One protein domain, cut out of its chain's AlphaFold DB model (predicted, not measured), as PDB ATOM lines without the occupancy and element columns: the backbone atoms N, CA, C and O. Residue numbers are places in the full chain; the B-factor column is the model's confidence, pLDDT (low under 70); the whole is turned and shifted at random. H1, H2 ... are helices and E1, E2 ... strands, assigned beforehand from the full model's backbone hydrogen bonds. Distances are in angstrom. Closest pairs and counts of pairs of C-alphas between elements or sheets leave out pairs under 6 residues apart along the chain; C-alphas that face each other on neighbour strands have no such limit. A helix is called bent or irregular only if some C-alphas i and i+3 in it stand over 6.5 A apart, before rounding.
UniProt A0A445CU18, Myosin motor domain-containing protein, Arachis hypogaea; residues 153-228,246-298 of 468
ATOM      1  N   VAL A 153      -7.720  39.279  -7.002       43.94
ATOM      2  CA  VAL A 153      -7.901  40.546  -6.276       43.94
ATOM      3  C   VAL A 153      -8.873  41.423  -7.056       43.94
ATOM      4  O   VAL A 153      -9.867  41.849  -6.483       43.94
ATOM      5  N   ALA A 154      -8.701  41.538  -8.376       47.34
ATOM      6  CA  ALA A 154      -9.634  42.256  -9.245       47.34
ATOM      7  C   ALA A 154     -11.057  41.656  -9.226       47.34
ATOM      8  O   ALA A 154     -12.044  42.387  -9.194       47.34
ATOM      9  N   ILE A 155     -11.196  40.324  -9.186       53.53
ATOM     10  CA  ILE A 155     -12.510  39.657  -9.079       53.53
ATOM     11  C   ILE A 155     -13.151  39.889  -7.709       53.53
ATOM     12  O   ILE A 155     -14.362  40.093  -7.615       53.53
ATOM     13  N   ARG A 156     -12.352  39.875  -6.637       56.38
ATOM     14  CA  ARG A 156     -12.835  40.159  -5.280       56.38
ATOM     15  C   ARG A 156     -13.207  41.625  -5.099       56.38
ATOM     16  O   ARG A 156     -14.201  41.893  -4.437       56.38
ATOM     17  N   GLU A 157     -12.472  42.548  -5.703       62.69
ATOM     18  CA  GLU A 157     -12.828  43.968  -5.769       62.69
ATOM     19  C   GLU A 157     -14.096  44.181  -6.595       62.69
ATOM     20  O   GLU A 157     -14.980  44.926  -6.183       62.69
ATOM     21  N   TYR A 158     -14.244  43.465  -7.713       60.62
ATOM     22  CA  TYR A 158     -15.459  43.508  -8.519       60.62
ATOM     23  C   TYR A 158     -16.672  42.967  -7.755       60.62
ATOM     24  O   TYR A 158     -17.732  43.589  -7.771       60.62
ATOM     25  N   TYR A 159     -16.527  41.865  -7.017       65.12
ATOM     26  CA  TYR A 159     -17.564  41.404  -6.091       65.12
ATOM     27  C   TYR A 159     -17.831  42.447  -4.987       65.12
ATOM     28  O   TYR A 159     -18.982  42.787  -4.711       65.12
ATOM     29  N   GLY A 160     -16.770  43.015  -4.406       68.44
ATOM     30  CA  GLY A 160     -16.828  44.056  -3.376       68.44
ATOM     31  C   GLY A 160     -17.489  45.358  -3.835       68.44
ATOM     32  O   GLY A 160     -18.077  46.057  -3.014       68.44
ATOM     33  N   SER A 161     -17.483  45.647  -5.141       73.94
ATOM     34  CA  SER A 161     -18.202  46.781  -5.735       73.94
ATOM     35  C   SER A 161     -19.727  46.668  -5.606       73.94
ATOM     36  O   SER A 161     -20.440  47.655  -5.773       73.94
ATOM     37  N   GLY A 162     -20.246  45.467  -5.321       75.50
ATOM     38  CA  GLY A 162     -21.677  45.205  -5.205       75.50
ATOM     39  C   GLY A 162     -22.413  45.144  -6.545       75.50
ATOM     40  O   GLY A 162     -23.634  45.008  -6.554       75.50
ATOM     41  N   GLU A 163     -21.718  45.199  -7.684       72.75
ATOM     42  CA  GLU A 163     -22.366  45.146  -9.000       72.75
ATOM     43  C   GLU A 163     -23.095  43.811  -9.233       72.75
ATOM     44  O   GLU A 163     -24.205  43.788  -9.770       72.75
ATOM     45  N   THR A 164     -22.537  42.705  -8.728       72.25
ATOM     46  CA  THR A 164     -23.129  41.358  -8.819       72.25
ATOM     47  C   THR A 164     -24.465  41.237  -8.075       72.25
ATOM     48  O   THR A 164     -25.301  40.398  -8.437       72.25
ATOM     49  N   LYS A 165     -24.726  42.111  -7.085       78.12
ATOM     50  CA  LYS A 165     -25.990  42.158  -6.328       78.12
ATOM     51  C   LYS A 165     -27.171  42.542  -7.202       78.12
ATOM     52  O   LYS A 165     -28.270  42.033  -6.985       78.12
ATOM     53  N   LYS A 166     -26.961  43.410  -8.195       80.69
ATOM     54  CA  LYS A 166     -28.039  43.983  -9.005       80.69
ATOM     55  C   LYS A 166     -28.726  42.906  -9.848       80.69
ATOM     56  O   LYS A 166     -28.092  42.196 -10.624       80.69
ATOM     57  N   VAL A 167     -30.056  42.842  -9.764       85.69
ATOM     58  CA  VAL A 167     -30.872  41.910 -10.568       85.69
ATOM     59  C   VAL A 167     -30.662  42.144 -12.068       85.69
ATOM     60  O   VAL A 167     -30.515  41.188 -12.825       85.69
ATOM     61  N   SER A 168     -30.581  43.409 -12.492       82.50
ATOM     62  CA  SER A 168     -30.323  43.788 -13.887       82.50
ATOM     63  C   SER A 168     -28.982  43.262 -14.400       82.50
ATOM     64  O   SER A 168     -28.902  42.818 -15.546       82.50
ATOM     65  N   TRP A 169     -27.951  43.253 -13.548       82.69
ATOM     66  CA  TRP A 169     -26.652  42.673 -13.873       82.69
ATOM     67  C   TRP A 169     -26.784  41.166 -14.097       82.69
ATOM     68  O   TRP A 169     -26.433  40.685 -15.173       82.69
ATOM     69  N   ARG A 170     -27.382  40.432 -13.148       77.81
ATOM     70  CA  ARG A 170     -27.571  38.971 -13.254       77.81
ATOM     71  C   ARG A 170     -28.388  38.590 -14.491       77.81
ATOM     72  O   ARG A 170     -27.997  37.695 -15.236       77.81
ATOM     73  N   GLU A 171     -29.476  39.312 -14.769       82.88
ATOM     74  CA  GLU A 171     -30.263  39.122 -15.993       82.88
ATOM     75  C   GLU A 171     -29.434  39.367 -17.259       82.88
ATOM     76  O   GLU A 171     -29.550  38.608 -18.221       82.88
ATOM     77  N   SER A 172     -28.610  40.420 -17.278       77.69
ATOM     78  CA  SER A 172     -27.730  40.731 -18.408       77.69
ATOM     79  C   SER A 172     -26.728  39.605 -18.658       77.69
ATOM     80  O   SER A 172     -26.524  39.229 -19.812       77.69
ATOM     81  N   GLN A 173     -26.150  39.030 -17.599       75.69
ATOM     82  CA  GLN A 173     -25.188  37.933 -17.718       75.69
ATOM     83  C   GLN A 173     -25.831  36.657 -18.265       75.69
ATOM     84  O   GLN A 173     -25.336  36.072 -19.226       75.69
ATOM     85  N   LEU A 174     -26.994  36.269 -17.736       80.56
ATOM     86  CA  LEU A 174     -27.738  35.105 -18.228       80.56
ATOM     87  C   LEU A 174     -28.220  35.298 -19.677       80.56
ATOM     88  O   LEU A 174     -28.174  34.367 -20.481       80.56
ATOM     89  N   LYS A 175     -28.633  36.517 -20.055       80.88
ATOM     90  CA  LYS A 175     -28.964  36.864 -21.451       80.88
ATOM     91  C   LYS A 175     -27.733  36.817 -22.366       80.88
ATOM     92  O   LYS A 175     -27.881  36.479 -23.540       80.88
ATOM     93  N   GLY A 176     -26.549  37.147 -21.849       76.00
ATOM     94  CA  GLY A 176     -25.264  37.001 -22.538       76.00
ATOM     95  C   GLY A 176     -24.932  35.537 -22.822       76.00
ATOM     96  O   GLY A 176     -24.731  35.180 -23.980       76.00
ATOM     97  N   LEU A 177     -25.004  34.675 -21.801       76.94
ATOM     98  CA  LEU A 177     -24.816  33.223 -21.943       76.94
ATOM     99  C   LEU A 177     -25.815  32.604 -22.926       76.94
ATOM    100  O   LEU A 177     -25.447  31.791 -23.768       76.94
ATOM    101  N   ARG A 178     -27.078  33.039 -22.879       83.38
ATOM    102  CA  ARG A 178     -28.091  32.590 -23.841       83.38
ATOM    103  C   ARG A 178     -27.733  32.969 -25.276       83.38
ATOM    104  O   ARG A 178     -27.998  32.194 -26.182       83.38
ATOM    105  N   ARG A 179     -27.153  34.151 -25.496       80.12
ATOM    106  CA  ARG A 179     -26.721  34.601 -26.828       80.12
ATOM    107  C   ARG A 179     -25.538  33.787 -27.337       80.12
ATOM    108  O   ARG A 179     -25.575  33.347 -28.477       80.12
ATOM    109  N   PHE A 180     -24.572  33.522 -26.463       79.31
ATOM    110  CA  PHE A 180     -23.435  32.653 -26.754       79.31
ATOM    111  C   PHE A 180     -23.879  31.253 -27.219       79.31
ATOM    112  O   PHE A 180     -23.375  30.747 -28.212       79.31
ATOM    113  N   LEU A 181     -24.897  30.663 -26.581       80.12
ATOM    114  CA  LEU A 181     -25.423  29.347 -26.976       80.12
ATOM    115  C   LEU A 181     -26.333  29.361 -28.218       80.12
ATOM    116  O   LEU A 181     -26.603  28.303 -28.789       80.12
ATOM    117  N   ILE A 182     -26.826  30.529 -28.648       77.56
ATOM    118  CA  ILE A 182     -27.607  30.659 -29.891       77.56
ATOM    119  C   ILE A 182     -26.691  30.520 -31.115       77.56
ATOM    120  O   ILE A 182     -27.092  29.907 -32.107       77.56
ATOM    121  N   GLU A 183     -25.452  31.007 -31.026       69.88
ATOM    122  CA  GLU A 183     -24.400  30.857 -32.043       69.88
ATOM    123  C   GLU A 183     -23.771  29.447 -31.979       69.88
ATOM    124  O   GLU A 183     -22.574  29.246 -31.802       69.88
ATOM    125  N   LYS A 184     -24.623  28.424 -32.106       70.00
ATOM    126  CA  LYS A 184     -24.306  27.009 -31.850       70.00
ATOM    127  C   LYS A 184     -23.360  26.350 -32.855       70.00
ATOM    128  O   LYS A 184     -22.910  25.234 -32.608       70.00
ATOM    129  N   GLU A 185     -23.119  26.957 -34.015       77.06
ATOM    130  CA  GLU A 185     -22.400  26.278 -35.098       77.06
ATOM    131  C   GLU A 185     -20.957  25.951 -34.726       77.06
ATOM    132  O   GLU A 185     -20.504  24.837 -34.990       77.06
ATOM    133  N   ASP A 186     -20.261  26.874 -34.072       77.75
ATOM    134  CA  ASP A 186     -18.859  26.672 -33.714       77.75
ATOM    135  C   ASP A 186     -18.720  25.741 -32.507       77.75
ATOM    136  O   ASP A 186     -17.845  24.877 -32.500       77.75
ATOM    137  N   ILE A 187     -19.666  25.798 -31.562       82.88
ATOM    138  CA  ILE A 187     -19.772  24.848 -30.441       82.88
ATOM    139  C   ILE A 187     -19.922  23.413 -30.964       82.88
ATOM    140  O   ILE A 187     -19.206  22.510 -30.536       82.88
ATOM    141  N   LEU A 188     -20.826  23.193 -31.927       86.25
ATOM    142  CA  LEU A 188     -21.052  21.870 -32.510       86.25
ATOM    143  C   LEU A 188     -19.846  21.376 -33.319       86.25
ATOM    144  O   LEU A 188     -19.561  20.180 -33.308       86.25
ATOM    145  N   LYS A 189     -19.131  22.273 -34.014       85.75
ATOM    146  CA  LYS A 189     -17.882  21.924 -34.708       85.75
ATOM    147  C   LYS A 189     -16.801  21.512 -33.711       85.75
ATOM    148  O   LYS A 189     -16.184  20.475 -33.916       85.75
ATOM    149  N   ALA A 190     -16.609  22.262 -32.628       83.12
ATOM    150  CA  ALA A 190     -15.623  21.920 -31.606       83.12
ATOM    151  C   ALA A 190     -15.943  20.596 -30.903       83.12
ATOM    152  O   ALA A 190     -15.051  19.774 -30.737       83.12
ATOM    153  N   LEU A 191     -17.214  20.336 -30.576       84.38
ATOM    154  CA  LEU A 191     -17.631  19.055 -29.988       84.38
ATOM    155  C   LEU A 191     -17.393  17.871 -30.934       84.38
ATOM    156  O   LEU A 191     -17.041  16.781 -30.487       84.38
ATOM    157  N   MET A 192     -17.563  18.079 -32.240       85.31
ATOM    158  CA  MET A 192     -17.216  17.069 -33.238       85.31
ATOM    159  C   MET A 192     -15.695  16.860 -33.320       85.31
ATOM    160  O   MET A 192     -15.257  15.726 -33.475       85.31
ATOM    161  N   LEU A 193     -14.899  17.929 -33.216       83.50
ATOM    162  CA  LEU A 193     -13.436  17.867 -33.280       83.50
ATOM    163  C   LEU A 193     -12.823  17.179 -32.053       83.50
ATOM    164  O   LEU A 193     -11.992  16.294 -32.222       83.50
ATOM    165  N   ASP A 194     -13.247  17.552 -30.845       82.06
ATOM    166  CA  ASP A 194     -12.655  17.040 -29.604       82.06
ATOM    167  C   ASP A 194     -13.232  15.679 -29.191       82.06
ATOM    168  O   ASP A 194     -12.505  14.812 -28.712       82.06
ATOM    169  N   LEU A 195     -14.545  15.477 -29.352       80.69
ATOM    170  CA  LEU A 195     -15.246  14.294 -28.830       80.69
ATOM    171  C   LEU A 195     -15.812  13.374 -29.914       80.69
ATOM    172  O   LEU A 195     -16.342  12.313 -29.588       80.69
ATOM    173  N   GLY A 196     -15.773  13.771 -31.189       82.31
ATOM    174  CA  GLY A 196     -16.412  13.011 -32.269       82.31
ATOM    175  C   GLY A 196     -17.939  12.940 -32.160       82.31
ATOM    176  O   GLY A 196     -18.558  12.110 -32.827       82.31
ATOM    177  N   LYS A 197     -18.570  13.780 -31.321       80.94
ATOM    178  CA  LYS A 197     -20.021  13.742 -31.092       80.94
ATOM    179  C   LYS A 197     -20.774  14.200 -32.333       80.94
ATOM    180  O   LYS A 197     -20.587  15.317 -32.817       80.94
ATOM    181  N   HIS A 198     -21.710  13.374 -32.794       86.75
ATOM    182  CA  HIS A 198     -22.575  13.742 -33.908       86.75
ATOM    183  C   HIS A 198     -23.403  14.993 -33.562       86.75
ATOM    184  O   HIS A 198     -23.896  15.136 -32.444       86.75
ATOM    185  N   LYS A 199     -23.622  15.888 -34.537       86.94
ATOM    186  CA  LYS A 199     -24.268  17.202 -34.323       86.94
ATOM    187  C   LYS A 199     -25.603  17.129 -33.573       86.94
ATOM    188  O   LYS A 199     -25.906  18.007 -32.773       86.94
ATOM    189  N   VAL A 200     -26.402  16.096 -33.845       86.00
ATOM    190  CA  VAL A 200     -27.714  15.893 -33.203       86.00
ATOM    191  C   VAL A 200     -27.564  15.521 -31.726       86.00
ATOM    192  O   VAL A 200     -28.296  16.044 -30.891       86.00
ATOM    193  N   GLU A 201     -26.598  14.662 -31.404       82.75
ATOM    194  CA  GLU A 201     -26.293  14.247 -30.032       82.75
ATOM    195  C   GLU A 201     -25.701  15.413 -29.236       82.75
ATOM    196  O   GLU A 201     -26.213  15.758 -28.176       82.75
ATOM    197  N   ALA A 202     -24.708  16.103 -29.804       85.62
ATOM    198  CA  ALA A 202     -24.099  17.292 -29.212       85.62
ATOM    199  C   ALA A 202     -25.132  18.399 -28.923       85.62
ATOM    200  O   ALA A 202     -25.116  19.014 -27.856       85.62
ATOM    201  N   PHE A 203     -26.068  18.631 -29.848       87.38
ATOM    202  CA  PHE A 203     -27.137  19.608 -29.649       87.38
ATOM    203  C   PHE A 203     -28.087  19.202 -28.518       87.38
ATOM    204  O   PHE A 203     -28.369  20.025 -27.648       87.38
ATOM    205  N   ARG A 204     -28.570  17.953 -28.527       84.62
ATOM    206  CA  ARG A 204     -29.524  17.453 -27.531       84.62
ATOM    207  C   ARG A 204     -28.914  17.437 -26.130       84.62
ATOM    208  O   ARG A 204     -29.544  17.903 -25.185       84.62
ATOM    209  N   ASP A 205     -27.697  16.915 -26.005       78.44
ATOM    210  CA  ASP A 205     -27.124  16.586 -24.701       78.44
ATOM    211  C   ASP A 205     -26.423  17.784 -24.050       78.44
ATOM    212  O   ASP A 205     -26.514  17.944 -22.834       78.44
ATOM    213  N   GLU A 206     -25.786  18.665 -24.832       82.38
ATOM    214  CA  GLU A 206     -25.037  19.801 -24.275       82.38
ATOM    215  C   GLU A 206     -25.732  21.150 -24.445       82.38
ATOM    216  O   GLU A 206     -25.720  21.952 -23.520       82.38
ATOM    217  N   ILE A 207     -26.378  21.420 -25.581       87.88
ATOM    218  CA  ILE A 207     -26.911  22.766 -25.859       87.88
ATOM    219  C   ILE A 207     -28.361  22.908 -25.385       87.88
ATOM    220  O   ILE A 207     -28.707  23.887 -24.721       87.88
ATOM    221  N   GLU A 208     -29.229  21.951 -25.715       86.25
ATOM    222  CA  GLU A 208     -30.661  22.040 -25.415       86.25
ATOM    223  C   GLU A 208     -30.926  22.050 -23.902       86.25
ATOM    224  O   GLU A 208     -31.736  22.844 -23.416       86.25
ATOM    225  N   THR A 209     -30.207  21.212 -23.154       83.19
ATOM    226  CA  THR A 209     -30.282  21.152 -21.687       83.19
ATOM    227  C   THR A 209     -29.890  22.490 -21.059       83.19
ATOM    228  O   THR A 209     -30.672  23.054 -20.294       83.19
ATOM    229  N   LEU A 210     -28.759  23.077 -21.469       83.62
ATOM    230  CA  LEU A 210     -28.310  24.387 -20.981       83.62
ATOM    231  C   LEU A 210     -29.294  25.511 -21.318       83.62
ATOM    232  O   LEU A 210     -29.555  26.393 -20.498       83.62
ATOM    233  N   MET A 211     -29.877  25.491 -22.519       88.50
ATOM    234  CA  MET A 211     -30.881  26.477 -22.921       88.50
ATOM    235  C   MET A 211     -32.143  26.391 -22.056       88.50
ATOM    236  O   MET A 211     -32.716  27.428 -21.703       88.50
ATOM    237  N   LYS A 212     -32.572  25.181 -21.675       87.75
ATOM    238  CA  LYS A 212     -33.681  24.981 -20.729       87.75
ATOM    239  C   LYS A 212     -33.329  25.538 -19.350       87.75
ATOM    240  O   LYS A 212     -34.116  26.319 -18.814       87.75
ATOM    241  N   SER A 213     -32.142  25.233 -18.832       85.50
ATOM    242  CA  SER A 213     -31.670  25.732 -17.537       85.50
ATOM    243  C   SER A 213     -31.532  27.256 -17.503       85.50
ATOM    244  O   SER A 213     -31.990  27.894 -16.557       85.50
ATOM    245  N   LEU A 214     -31.024  27.882 -18.569       86.75
ATOM    246  CA  LEU A 214     -30.961  29.344 -18.701       86.75
ATOM    247  C   LEU A 214     -32.342  29.995 -18.709       86.75
ATOM    248  O   LEU A 214     -32.555  31.005 -18.038       86.75
ATOM    249  N   ASN A 215     -33.283  29.440 -19.472       90.75
ATOM    250  CA  ASN A 215     -34.641  29.973 -19.533       90.75
ATOM    251  C   ASN A 215     -35.359  29.818 -18.187       90.75
ATOM    252  O   ASN A 215     -36.058  30.737 -17.760       90.75
ATOM    253  N   PHE A 216     -35.144  28.694 -17.501       89.19
ATOM    254  CA  PHE A 216     -35.662  28.454 -16.158       89.19
ATOM    255  C   PHE A 216     -35.049  29.406 -15.121       89.19
ATOM    256  O   PHE A 216     -35.765  29.949 -14.280       89.19
ATOM    257  N   ALA A 217     -33.745  29.669 -15.207       84.81
ATOM    258  CA  ALA A 217     -33.070  30.635 -14.351       84.81
ATOM    259  C   ALA A 217     -33.586  32.062 -14.587       84.81
ATOM    260  O   ALA A 217     -33.911  32.764 -13.635       84.81
ATOM    261  N   LEU A 218     -33.725  32.483 -15.849       89.81
ATOM    262  CA  LEU A 218     -34.234  33.810 -16.209       89.81
ATOM    263  C   LEU A 218     -35.678  34.046 -15.748       89.81
ATOM    264  O   LEU A 218     -36.001  35.159 -15.337       89.81
ATOM    265  N   SER A 219     -36.547  33.030 -15.804       90.88
ATOM    266  CA  SER A 219     -37.947  33.168 -15.383       90.88
ATOM    267  C   SER A 219     -38.111  33.227 -13.861       90.88
ATOM    268  O   SER A 219     -38.996  33.931 -13.374       90.88
ATOM    269  N   ASN A 220     -37.240  32.549 -13.106       89.75
ATOM    270  CA  ASN A 220     -37.338  32.455 -11.647       89.75
ATOM    271  C   ASN A 220     -36.400  33.396 -10.877       89.75
ATOM    272  O   ASN A 220     -36.559  33.542  -9.665       89.75
ATOM    273  N   LEU A 221     -35.462  34.075 -11.544       86.69
ATOM    274  CA  LEU A 221     -34.431  34.897 -10.900       86.69
ATOM    275  C   LEU A 221     -34.995  35.889  -9.869       86.69
ATOM    276  O   LEU A 221     -34.510  35.960  -8.744       86.69
ATOM    277  N   LYS A 222     -36.056  36.629 -10.222       86.00
ATOM    278  CA  LYS A 222     -36.682  37.611  -9.315       86.00
ATOM    279  C   LYS A 222     -37.289  36.957  -8.073       86.00
ATOM    280  O   LYS A 222     -37.214  37.520  -6.987       86.00
ATOM    281  N   TYR A 223     -37.862  35.768  -8.236       86.12
ATOM    282  CA  TYR A 223     -38.428  34.997  -7.136       86.12
ATOM    283  C   TYR A 223     -37.329  34.455  -6.210       86.12
ATOM    284  O   TYR A 223     -37.464  34.539  -4.993       86.12
ATOM    285  N   TRP A 224     -36.214  33.966  -6.757       81.62
ATOM    286  CA  TRP A 224     -35.092  33.455  -5.957       81.62
ATOM    287  C   TRP A 224     -34.348  34.531  -5.169       81.62
ATOM    288  O   TRP A 224     -33.846  34.245  -4.087       81.62
ATOM    289  N   ILE A 225     -34.301  35.759  -5.687       78.25
ATOM    290  CA  ILE A 225     -33.661  36.892  -5.005       78.25
ATOM    291  C   ILE A 225     -34.564  37.471  -3.906       78.25
ATOM    292  O   ILE A 225     -34.058  38.071  -2.962       78.25
ATOM    293  N   SER A 226     -35.887  37.288  -3.993       78.19
ATOM    294  CA  SER A 226     -36.807  37.782  -2.965       78.19
ATOM    295  C   SER A 226     -36.588  37.060  -1.633       78.19
ATOM    296  O   SER A 226     -36.576  35.826  -1.578       78.19
ATOM    297  N   GLY A 227     -36.395  37.824  -0.556       74.19
ATOM    298  CA  GLY A 227     -36.220  37.241   0.763       74.19
ATOM    299  C   GLY A 227     -37.526  36.635   1.270       74.19
ATOM    300  O   GLY A 227     -38.642  37.010   0.892       74.19
ATOM    301  N   LYS A 228     -37.381  35.591   2.086       73.44
ATOM    302  CA  LYS A 228     -38.514  34.799   2.572       73.44
ATOM    303  C   LYS A 228     -38.788  35.149   4.024       73.44
ATOM    304  O   LYS A 228     -37.915  34.989   4.873       73.44
ATOM    305  N   GLU A 246     -27.001  34.852   1.545       58.88
ATOM    306  CA  GLU A 246     -25.724  35.493   1.247       58.88
ATOM    307  C   GLU A 246     -24.838  34.569   0.401       58.88
ATOM    308  O   GLU A 246     -24.744  33.368   0.677       58.88
ATOM    309  N   PRO A 247     -24.193  35.096  -0.649       64.50
ATOM    310  CA  PRO A 247     -23.353  34.301  -1.533       64.50
ATOM    311  C   PRO A 247     -21.965  34.033  -0.944       64.50
ATOM    312  O   PRO A 247     -21.445  34.781  -0.120       64.50
ATOM    313  N   LEU A 248     -21.293  33.006  -1.467       56.53
ATOM    314  CA  LEU A 248     -19.930  32.623  -1.070       56.53
ATOM    315  C   LEU A 248     -18.840  33.515  -1.702       56.53
ATOM    316  O   LEU A 248     -17.646  33.279  -1.500       56.53
ATOM    317  N   SER A 249     -19.229  34.575  -2.423       60.06
ATOM    318  CA  SER A 249     -18.421  35.586  -3.136       60.06
ATOM    319  C   SER A 249     -17.698  35.112  -4.403       60.06
ATOM    320  O   SER A 249     -17.805  35.765  -5.443       60.06
ATOM    321  N   LEU A 250     -16.978  33.988  -4.344       61.62
ATOM    322  CA  LEU A 250     -16.140  33.467  -5.430       61.62
ATOM    323  C   LEU A 250     -16.306  31.951  -5.545       61.62
ATOM    324  O   LEU A 250     -16.086  31.237  -4.569       61.62
ATOM    325  N   VAL A 251     -16.623  31.469  -6.743       55.59
ATOM    326  CA  VAL A 251     -16.835  30.048  -7.042       55.59
ATOM    327  C   VAL A 251     -15.845  29.596  -8.116       55.59
ATOM    328  O   VAL A 251     -15.722  30.240  -9.154       55.59
ATOM    329  N   LEU A 252     -15.138  28.492  -7.871       61.78
ATOM    330  CA  LEU A 252     -14.313  27.813  -8.871       61.78
ATOM    331  C   LEU A 252     -15.104  26.638  -9.449       61.78
ATOM    332  O   LEU A 252     -15.561  25.777  -8.702       61.78
ATOM    333  N   ILE A 253     -15.237  26.599 -10.768       61.19
ATOM    334  CA  ILE A 253     -15.861  25.518 -11.523       61.19
ATOM    335  C   ILE A 253     -14.754  24.807 -12.280       61.19
ATOM    336  O   ILE A 253     -14.076  25.441 -13.077       61.19
ATOM    337  N   ILE A 254     -14.576  23.511 -12.056       70.12
ATOM    338  CA  ILE A 254     -13.661  22.673 -12.836       70.12
ATOM    339  C   ILE A 254     -14.529  21.668 -13.582       70.12
ATOM    340  O   ILE A 254     -15.264  20.914 -12.945       70.12
ATOM    341  N   SER A 255     -14.481  21.683 -14.910       69.50
ATOM    342  CA  SER A 255     -15.308  20.817 -15.751       69.50
ATOM    343  C   SER A 255     -14.477  19.731 -16.427       69.50
ATOM    344  O   SER A 255     -13.297  19.913 -16.720       69.50
ATOM    345  N   SER A 256     -15.097  18.573 -16.653       75.75
ATOM    346  CA  SER A 256     -14.492  17.456 -17.383       75.75
ATOM    347  C   SER A 256     -14.800  17.525 -18.882       75.75
ATOM    348  O   SER A 256     -15.749  18.179 -19.310       75.75
ATOM    349  N   TRP A 257     -14.004  16.816 -19.685       73.00
ATOM    350  CA  TRP A 257     -14.079  16.827 -21.153       73.00
ATOM    351  C   TRP A 257     -15.368  16.230 -21.732       73.00
ATOM    352  O   TRP A 257     -15.833  16.674 -22.772       73.00
ATOM    353  N   ASN A 258     -15.966  15.235 -21.073       77.19
ATOM    354  CA  ASN A 258     -17.058  14.419 -21.621       77.19
ATOM    355  C   ASN A 258     -18.394  15.162 -21.837       77.19
ATOM    356  O   ASN A 258     -19.192  14.740 -22.676       77.19
ATOM    357  N   PHE A 259     -18.638  16.242 -21.092       77.75
ATOM    358  CA  PHE A 259     -19.778  17.152 -21.262       77.75
ATOM    359  C   PHE A 259     -19.325  18.582 -20.973       77.75
ATOM    360  O   PHE A 259     -19.792  19.208 -20.020       77.75
ATOM    361  N   LEU A 260     -18.337  19.062 -21.732       78.81
ATOM    362  CA  LEU A 260     -17.597  20.261 -21.362       78.81
ATOM    363  C   LEU A 260     -18.505  21.482 -21.198       78.81
ATOM    364  O   LEU A 260     -18.382  22.189 -20.198       78.81
ATOM    365  N   PHE A 261     -19.434  21.734 -22.122       82.75
ATOM    366  CA  PHE A 261     -20.311  22.902 -22.023       82.75
ATOM    367  C   PHE A 261     -21.324  22.717 -20.902       82.75
ATOM    368  O   PHE A 261     -21.506  23.633 -20.103       82.75
ATOM    369  N   GLY A 262     -21.927  21.531 -20.792       79.44
ATOM    370  CA  GLY A 262     -22.877  21.212 -19.723       79.44
ATOM    371  C   GLY A 262     -22.267  21.399 -18.330       79.44
ATOM    372  O   GLY A 262     -22.763  22.176 -17.521       79.44
ATOM    373  N   LEU A 263     -21.136  20.744 -18.070       78.69
ATOM    374  CA  LEU A 263     -20.467  20.748 -16.766       78.69
ATOM    375  C   LEU A 263     -19.766  22.072 -16.444       78.69
ATOM    376  O   LEU A 263     -19.491  22.343 -15.279       78.69
ATOM    377  N   SER A 264     -19.491  22.905 -17.448       76.50
ATOM    378  CA  SER A 264     -18.960  24.257 -17.245       76.50
ATOM    379  C   SER A 264     -20.065  25.274 -16.978       76.50
ATOM    380  O   SER A 264     -19.990  26.062 -16.037       76.50
ATOM    381  N   LEU A 265     -21.079  25.294 -17.845       81.00
ATOM    382  CA  LEU A 265     -22.044  26.383 -17.917       81.00
ATOM    383  C   LEU A 265     -23.224  26.177 -16.967       81.00
ATOM    384  O   LEU A 265     -23.729  27.158 -16.433       81.00
ATOM    385  N   GLU A 266     -23.624  24.938 -16.681       80.12
ATOM    386  CA  GLU A 266     -24.703  24.653 -15.729       80.12
ATOM    387  C   GLU A 266     -24.385  25.176 -14.310       80.12
ATOM    388  O   GLU A 266     -25.151  25.989 -13.778       80.12
ATOM    389  N   PRO A 267     -23.229  24.839 -13.696       75.81
ATOM    390  CA  PRO A 267     -22.848  25.436 -12.415       75.81
ATOM    391  C   PRO A 267     -22.565  26.944 -12.512       75.81
ATOM    392  O   PRO A 267     -22.779  27.659 -11.531       75.81
ATOM    393  N   LEU A 268     -22.144  27.461 -13.674       75.62
ATOM    394  CA  LEU A 268     -21.943  28.900 -13.889       75.62
ATOM    395  C   LEU A 268     -23.272  29.661 -13.804       75.62
ATOM    396  O   LEU A 268     -23.336  30.711 -13.165       75.62
ATOM    397  N   ILE A 269     -24.344  29.121 -14.389       78.06
ATOM    398  CA  ILE A 269     -25.700  29.678 -14.296       78.06
ATOM    399  C   ILE A 269     -26.141  29.741 -12.829       78.06
ATOM    400  O   ILE A 269     -26.601  30.788 -12.360       78.06
ATOM    401  N   GLY A 270     -25.943  28.655 -12.077       75.50
ATOM    402  CA  GLY A 270     -26.240  28.609 -10.643       75.50
ATOM    403  C   GLY A 270     -25.435  29.641  -9.845       75.50
ATOM    404  O   GLY A 270     -25.982  30.398  -9.047       75.50
ATOM    405  N   ALA A 271     -24.139  29.750 -10.116       71.69
ATOM    406  CA  ALA A 271     -23.271  30.692  -9.428       71.69
ATOM    407  C   ALA A 271     -23.653  32.161  -9.707       71.69
ATOM    408  O   ALA A 271     -23.761  32.941  -8.761       71.69
ATOM    409  N   VAL A 272     -23.936  32.521 -10.965       74.12
ATOM    410  CA  VAL A 272     -24.340  33.883 -11.367       74.12
ATOM    411  C   VAL A 272     -25.713  34.256 -10.808       74.12
ATOM    412  O   VAL A 272     -25.905  35.378 -10.332       74.12
ATOM    413  N   THR A 273     -26.679  33.330 -10.829       79.75
ATOM    414  CA  THR A 273     -28.010  33.569 -10.233       79.75
ATOM    415  C   THR A 273     -27.901  33.841  -8.732       79.75
ATOM    416  O   THR A 273     -28.569  34.742  -8.216       79.75
ATOM    417  N   ALA A 274     -26.983  33.145  -8.066       74.56
ATOM    418  CA  ALA A 274     -26.661  33.294  -6.658       74.56
ATOM    419  C   ALA A 274     -25.617  34.388  -6.356       74.56
ATOM    420  O   ALA A 274     -24.975  34.289  -5.328       74.56
ATOM    421  N   GLU A 275     -25.426  35.416  -7.197       74.19
ATOM    422  CA  GLU A 275     -24.536  36.573  -6.918       74.19
ATOM    423  C   GLU A 275     -23.025  36.273  -6.854       74.19
ATOM    424  O   GLU A 275     -22.223  37.133  -6.487       74.19
ATOM    425  N   ASN A 276     -22.592  35.072  -7.218       65.50
ATOM    426  CA  ASN A 276     -21.179  34.729  -7.145       65.50
ATOM    427  C   ASN A 276     -20.411  35.246  -8.365       65.50
ATOM    428  O   ASN A 276     -20.907  35.260  -9.493       65.50
ATOM    429  N   THR A 277     -19.153  35.610  -8.133       62.50
ATOM    430  CA  THR A 277     -18.150  35.691  -9.201       62.50
ATOM    431  C   THR A 277     -17.561  34.309  -9.461       62.50
ATOM    432  O   THR A 277     -17.530  33.474  -8.554       62.50
ATOM    433  N   VAL A 278     -17.123  34.039 -10.694       57.97
ATOM    434  CA  VAL A 278     -16.779  32.675 -11.109       57.97
ATOM    435  C   VAL A 278     -15.418  32.594 -11.786       57.97
ATOM    436  O   VAL A 278     -15.078  33.387 -12.655       57.97
ATOM    437  N   VAL A 279     -14.649  31.581 -11.410       60.69
ATOM    438  CA  VAL A 279     -13.464  31.100 -12.120       60.69
ATOM    439  C   VAL A 279     -13.855  29.768 -12.744       60.69
ATOM    440  O   VAL A 279     -14.422  28.921 -12.065       60.69
ATOM    441  N   LEU A 280     -13.596  29.588 -14.028       58.75
ATOM    442  CA  LEU A 280     -13.909  28.388 -14.792       58.75
ATOM    443  C   LEU A 280     -12.609  27.663 -15.197       58.75
ATOM    444  O   LEU A 280     -11.663  28.237 -15.691       58.75
ATOM    445  N   LYS A 281     -12.490  26.364 -15.026       69.69
ATOM    446  CA  LYS A 281     -11.378  25.592 -15.579       69.69
ATOM    447  C   LYS A 281     -11.990  24.550 -16.498       69.69
ATOM    448  O   LYS A 281     -12.474  23.543 -15.977       69.69
ATOM    449  N   PRO A 282     -12.031  24.803 -17.816       64.12
ATOM    450  CA  PRO A 282     -12.378  23.763 -18.761       64.12
ATOM    451  C   PRO A 282     -11.292  22.680 -18.817       64.12
ATOM    452  O   PRO A 282     -10.148  22.892 -18.414       64.12
ATOM    453  N   SER A 283     -11.683  21.493 -19.270       70.44
ATOM    454  CA  SER A 283     -10.808  20.330 -19.364       70.44
ATOM    455  C   SER A 283      -9.771  20.479 -20.475       70.44
ATOM    456  O   SER A 283     -10.121  20.634 -21.644       70.44
ATOM    457  N   GLU A 284      -8.500  20.275 -20.129       64.56
ATOM    458  CA  GLU A 284      -7.362  20.219 -21.057       64.56
ATOM    459  C   GLU A 284      -7.497  19.169 -22.174       64.56
ATOM    460  O   GLU A 284      -6.936  19.323 -23.254       64.56
ATOM    461  N   LEU A 285      -8.275  18.110 -21.933       67.50
ATOM    462  CA  LEU A 285      -8.504  17.021 -22.891       67.50
ATOM    463  C   LEU A 285      -9.457  17.390 -24.047       67.50
ATOM    464  O   LEU A 285      -9.688  16.565 -24.924       67.50
ATOM    465  N   SER A 286     -10.019  18.602 -24.049       70.62
ATOM    466  CA  SER A 286     -10.925  19.113 -25.089       70.62
ATOM    467  C   SER A 286     -10.529  20.549 -25.476       70.62
ATOM    468  O   SER A 286     -11.152  21.508 -24.998       70.62
ATOM    469  N   PRO A 287      -9.443  20.724 -26.254       66.81
ATOM    470  CA  PRO A 287      -8.862  22.033 -26.531       66.81
ATOM    471  C   PRO A 287      -9.758  22.915 -27.409       66.81
ATOM    472  O   PRO A 287      -9.912  24.095 -27.103       66.81
ATOM    473  N   ALA A 288     -10.414  22.383 -28.449       69.44
ATOM    474  CA  ALA A 288     -11.274  23.199 -29.311       69.44
ATOM    475  C   ALA A 288     -12.496  23.737 -28.547       69.44
ATOM    476  O   ALA A 288     -12.878  24.899 -28.700       69.44
ATOM    477  N   CYS A 289     -13.103  22.914 -27.692       74.62
ATOM    478  CA  CYS A 289     -14.235  23.310 -26.862       74.62
ATOM    479  C   CYS A 289     -13.817  24.285 -25.748       74.62
ATOM    480  O   CYS A 289     -14.544  25.244 -25.470       74.62
ATOM    481  N   SER A 290     -12.644  24.082 -25.141       68.31
ATOM    482  CA  SER A 290     -12.089  24.991 -24.128       68.31
ATOM    483  C   SER A 290     -11.800  26.373 -24.707       68.31
ATOM    484  O   SER A 290     -12.168  27.379 -24.096       68.31
ATOM    485  N   SER A 291     -11.272  26.426 -25.930       66.00
ATOM    486  CA  SER A 291     -10.946  27.684 -26.600       66.00
ATOM    487  C   SER A 291     -12.207  28.478 -26.929       66.00
ATOM    488  O   SER A 291     -12.241  29.696 -26.760       66.00
ATOM    489  N   ILE A 292     -13.292  27.798 -27.312       72.44
ATOM    490  CA  ILE A 292     -14.597  28.441 -27.510       72.44
ATOM    491  C   ILE A 292     -15.159  29.000 -26.196       72.44
ATOM    492  O   ILE A 292     -15.699  30.107 -26.192       72.44
ATOM    493  N   LEU A 293     -15.013  28.289 -25.072       69.06
ATOM    494  CA  LEU A 293     -15.411  28.807 -23.756       69.06
ATOM    495  C   LEU A 293     -14.565  30.015 -23.330       69.06
ATOM    496  O   LEU A 293     -15.101  30.964 -22.754       69.06
ATOM    497  N   ALA A 294     -13.269  30.004 -23.642       61.34
ATOM    498  CA  ALA A 294     -12.351  31.095 -23.334       61.34
ATOM    499  C   ALA A 294     -12.621  32.354 -24.174       61.34
ATOM    500  O   ALA A 294     -12.619  33.467 -23.645       61.34
ATOM    501  N   LEU A 295     -12.895  32.187 -25.471       57.50
ATOM    502  CA  LEU A 295     -13.202  33.280 -26.398       57.50
ATOM    503  C   LEU A 295     -14.627  33.822 -26.214       57.50
ATOM    504  O   LEU A 295     -14.865  35.018 -26.386       57.50
ATOM    505  N   GLY A 296     -15.568  32.951 -25.846       54.69
ATOM    506  CA  GLY A 296     -16.989  33.265 -25.716       54.69
ATOM    507  C   GLY A 296     -17.396  34.000 -24.437       54.69
ATOM    508  O   GLY A 296     -18.459  34.625 -24.413       54.69
ATOM    509  N   LEU A 297     -16.583  33.955 -23.373       55.91
ATOM    510  CA  LEU A 297     -16.904  34.558 -22.074       55.91
ATOM    511  C   LEU A 297     -16.083  35.837 -21.799       55.91
ATOM    512  O   LEU A 297     -14.854  35.828 -21.890       55.91
ATOM    513  N   PRO A 298     -16.715  36.967 -21.417       47.03
ATOM    514  CA  PRO A 298     -15.977  38.193 -21.121       47.03
ATOM    515  C   PRO A 298     -15.160  38.121 -19.807       47.03
ATOM    516  O   PRO A 298     -15.649  37.685 -18.770       47.03
TER     517      PRO A 298
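AT A GLANCE: This is residues 153 to 228 and 246 to 298 of the 468 residues of the protein "Myosin motor domain-containing protein" of Arachis hypogaea (UniProt A0A445CU18). Three long helices, H2, H4 and H5, lie side by side as a bundle, and a narrow ribbon of two parallel strands, E1 and E2, packs on H5 away from H4. H3 and H6 pair side by side toward one end of the bundle, while H1 sits toward the other end, by the starts of the strands. The printed part has 129 residues, with six named helices and two named strands in the order H1 H2 H3 H4 E1 H5 E2 H6; the sheet is E1 = E2, and the class is mostly helix. It is compact, with a radius of gyration of the C-alphas of 15.0 A and spans of 45 by 32 by 20 A.

IN THESE COORDINATES: H1, residues 153 to 160, begins with C-alpha 153 at (-7.901, 40.546, -6.276). H2 is residues 167 to 182, 22.6 A long, and H3 is residues 184 to 195, 15.9 A long. H4, residues 199 to 225, is the longest helix at 36.5 A; it has a kink of 48 degrees near residue 219 and is irregular, with C-alphas 219 and 222 7.6 A apart. E1 is residues 250 to 254. H5, residues 257 to 273, is 24.4 A long, with a kink of 27 degrees near residue 264; it is irregular, with C-alphas 258 and 261 9.1 A apart. E2 is residues 277 to 281. H6, residues 287 to 296, ends with C-alpha 296 at (-16.989, 33.265, -25.716).

HOW THE PARTS SIT: H4 and H5 touch, the same way at a shallow tilt of 12 degrees; their closest C-alphas, Glu 206 and Gly 262, are 5.2 A apart. H2 touches H4 opposite ways at a shallow tilt of 11 degrees, closest at the C-alphas of Leu 174 and Leu 214, 6.6 A. With its residues 170 to 174 alone, H2 touches H5, closest at the C-alphas of Arg 170 and Thr 273, 6.2 A. H3 touches H6 opposite ways at a shallow tilt of 26 degrees; the C-alphas of Ala 190 and Ala 288, the closest, are 5.1 A apart. E1, H5 and E2 form a strand-helix-strand unit, two parallel neighbour strands with a helix between, and its crossover is right-handed. N 251 and O 277, at 2.8 A, are within hydrogen-bond range. The closest C-alphas of H5 and E1 are Ser 264 and Ile 253, 6.6 A apart; those of H1 and E2 are Tyr 159 and Thr 277, 6.5 A apart. H1 touches no helix. Every O i to N i+4 pair is within hydrogen-bond range in H1, H2, H3 and H6, against 18 of 23 in H4 and 10 of 13 in H5.

THE WHOLE: The two C-alphas farthest apart, those of Leu 193 and Lys 228, are 46.9 A apart. Residues 229 to 245 are not printed, and C-alphas 228 and 246 are 12.9 A apart across the cut. Of the links that are printed whole, none is long. The mean pLDDT of the printed part is 75.0, and 37 residues are under 70, among them 153 to 160, 246 to 253, 276 to 282 and 293 to 298.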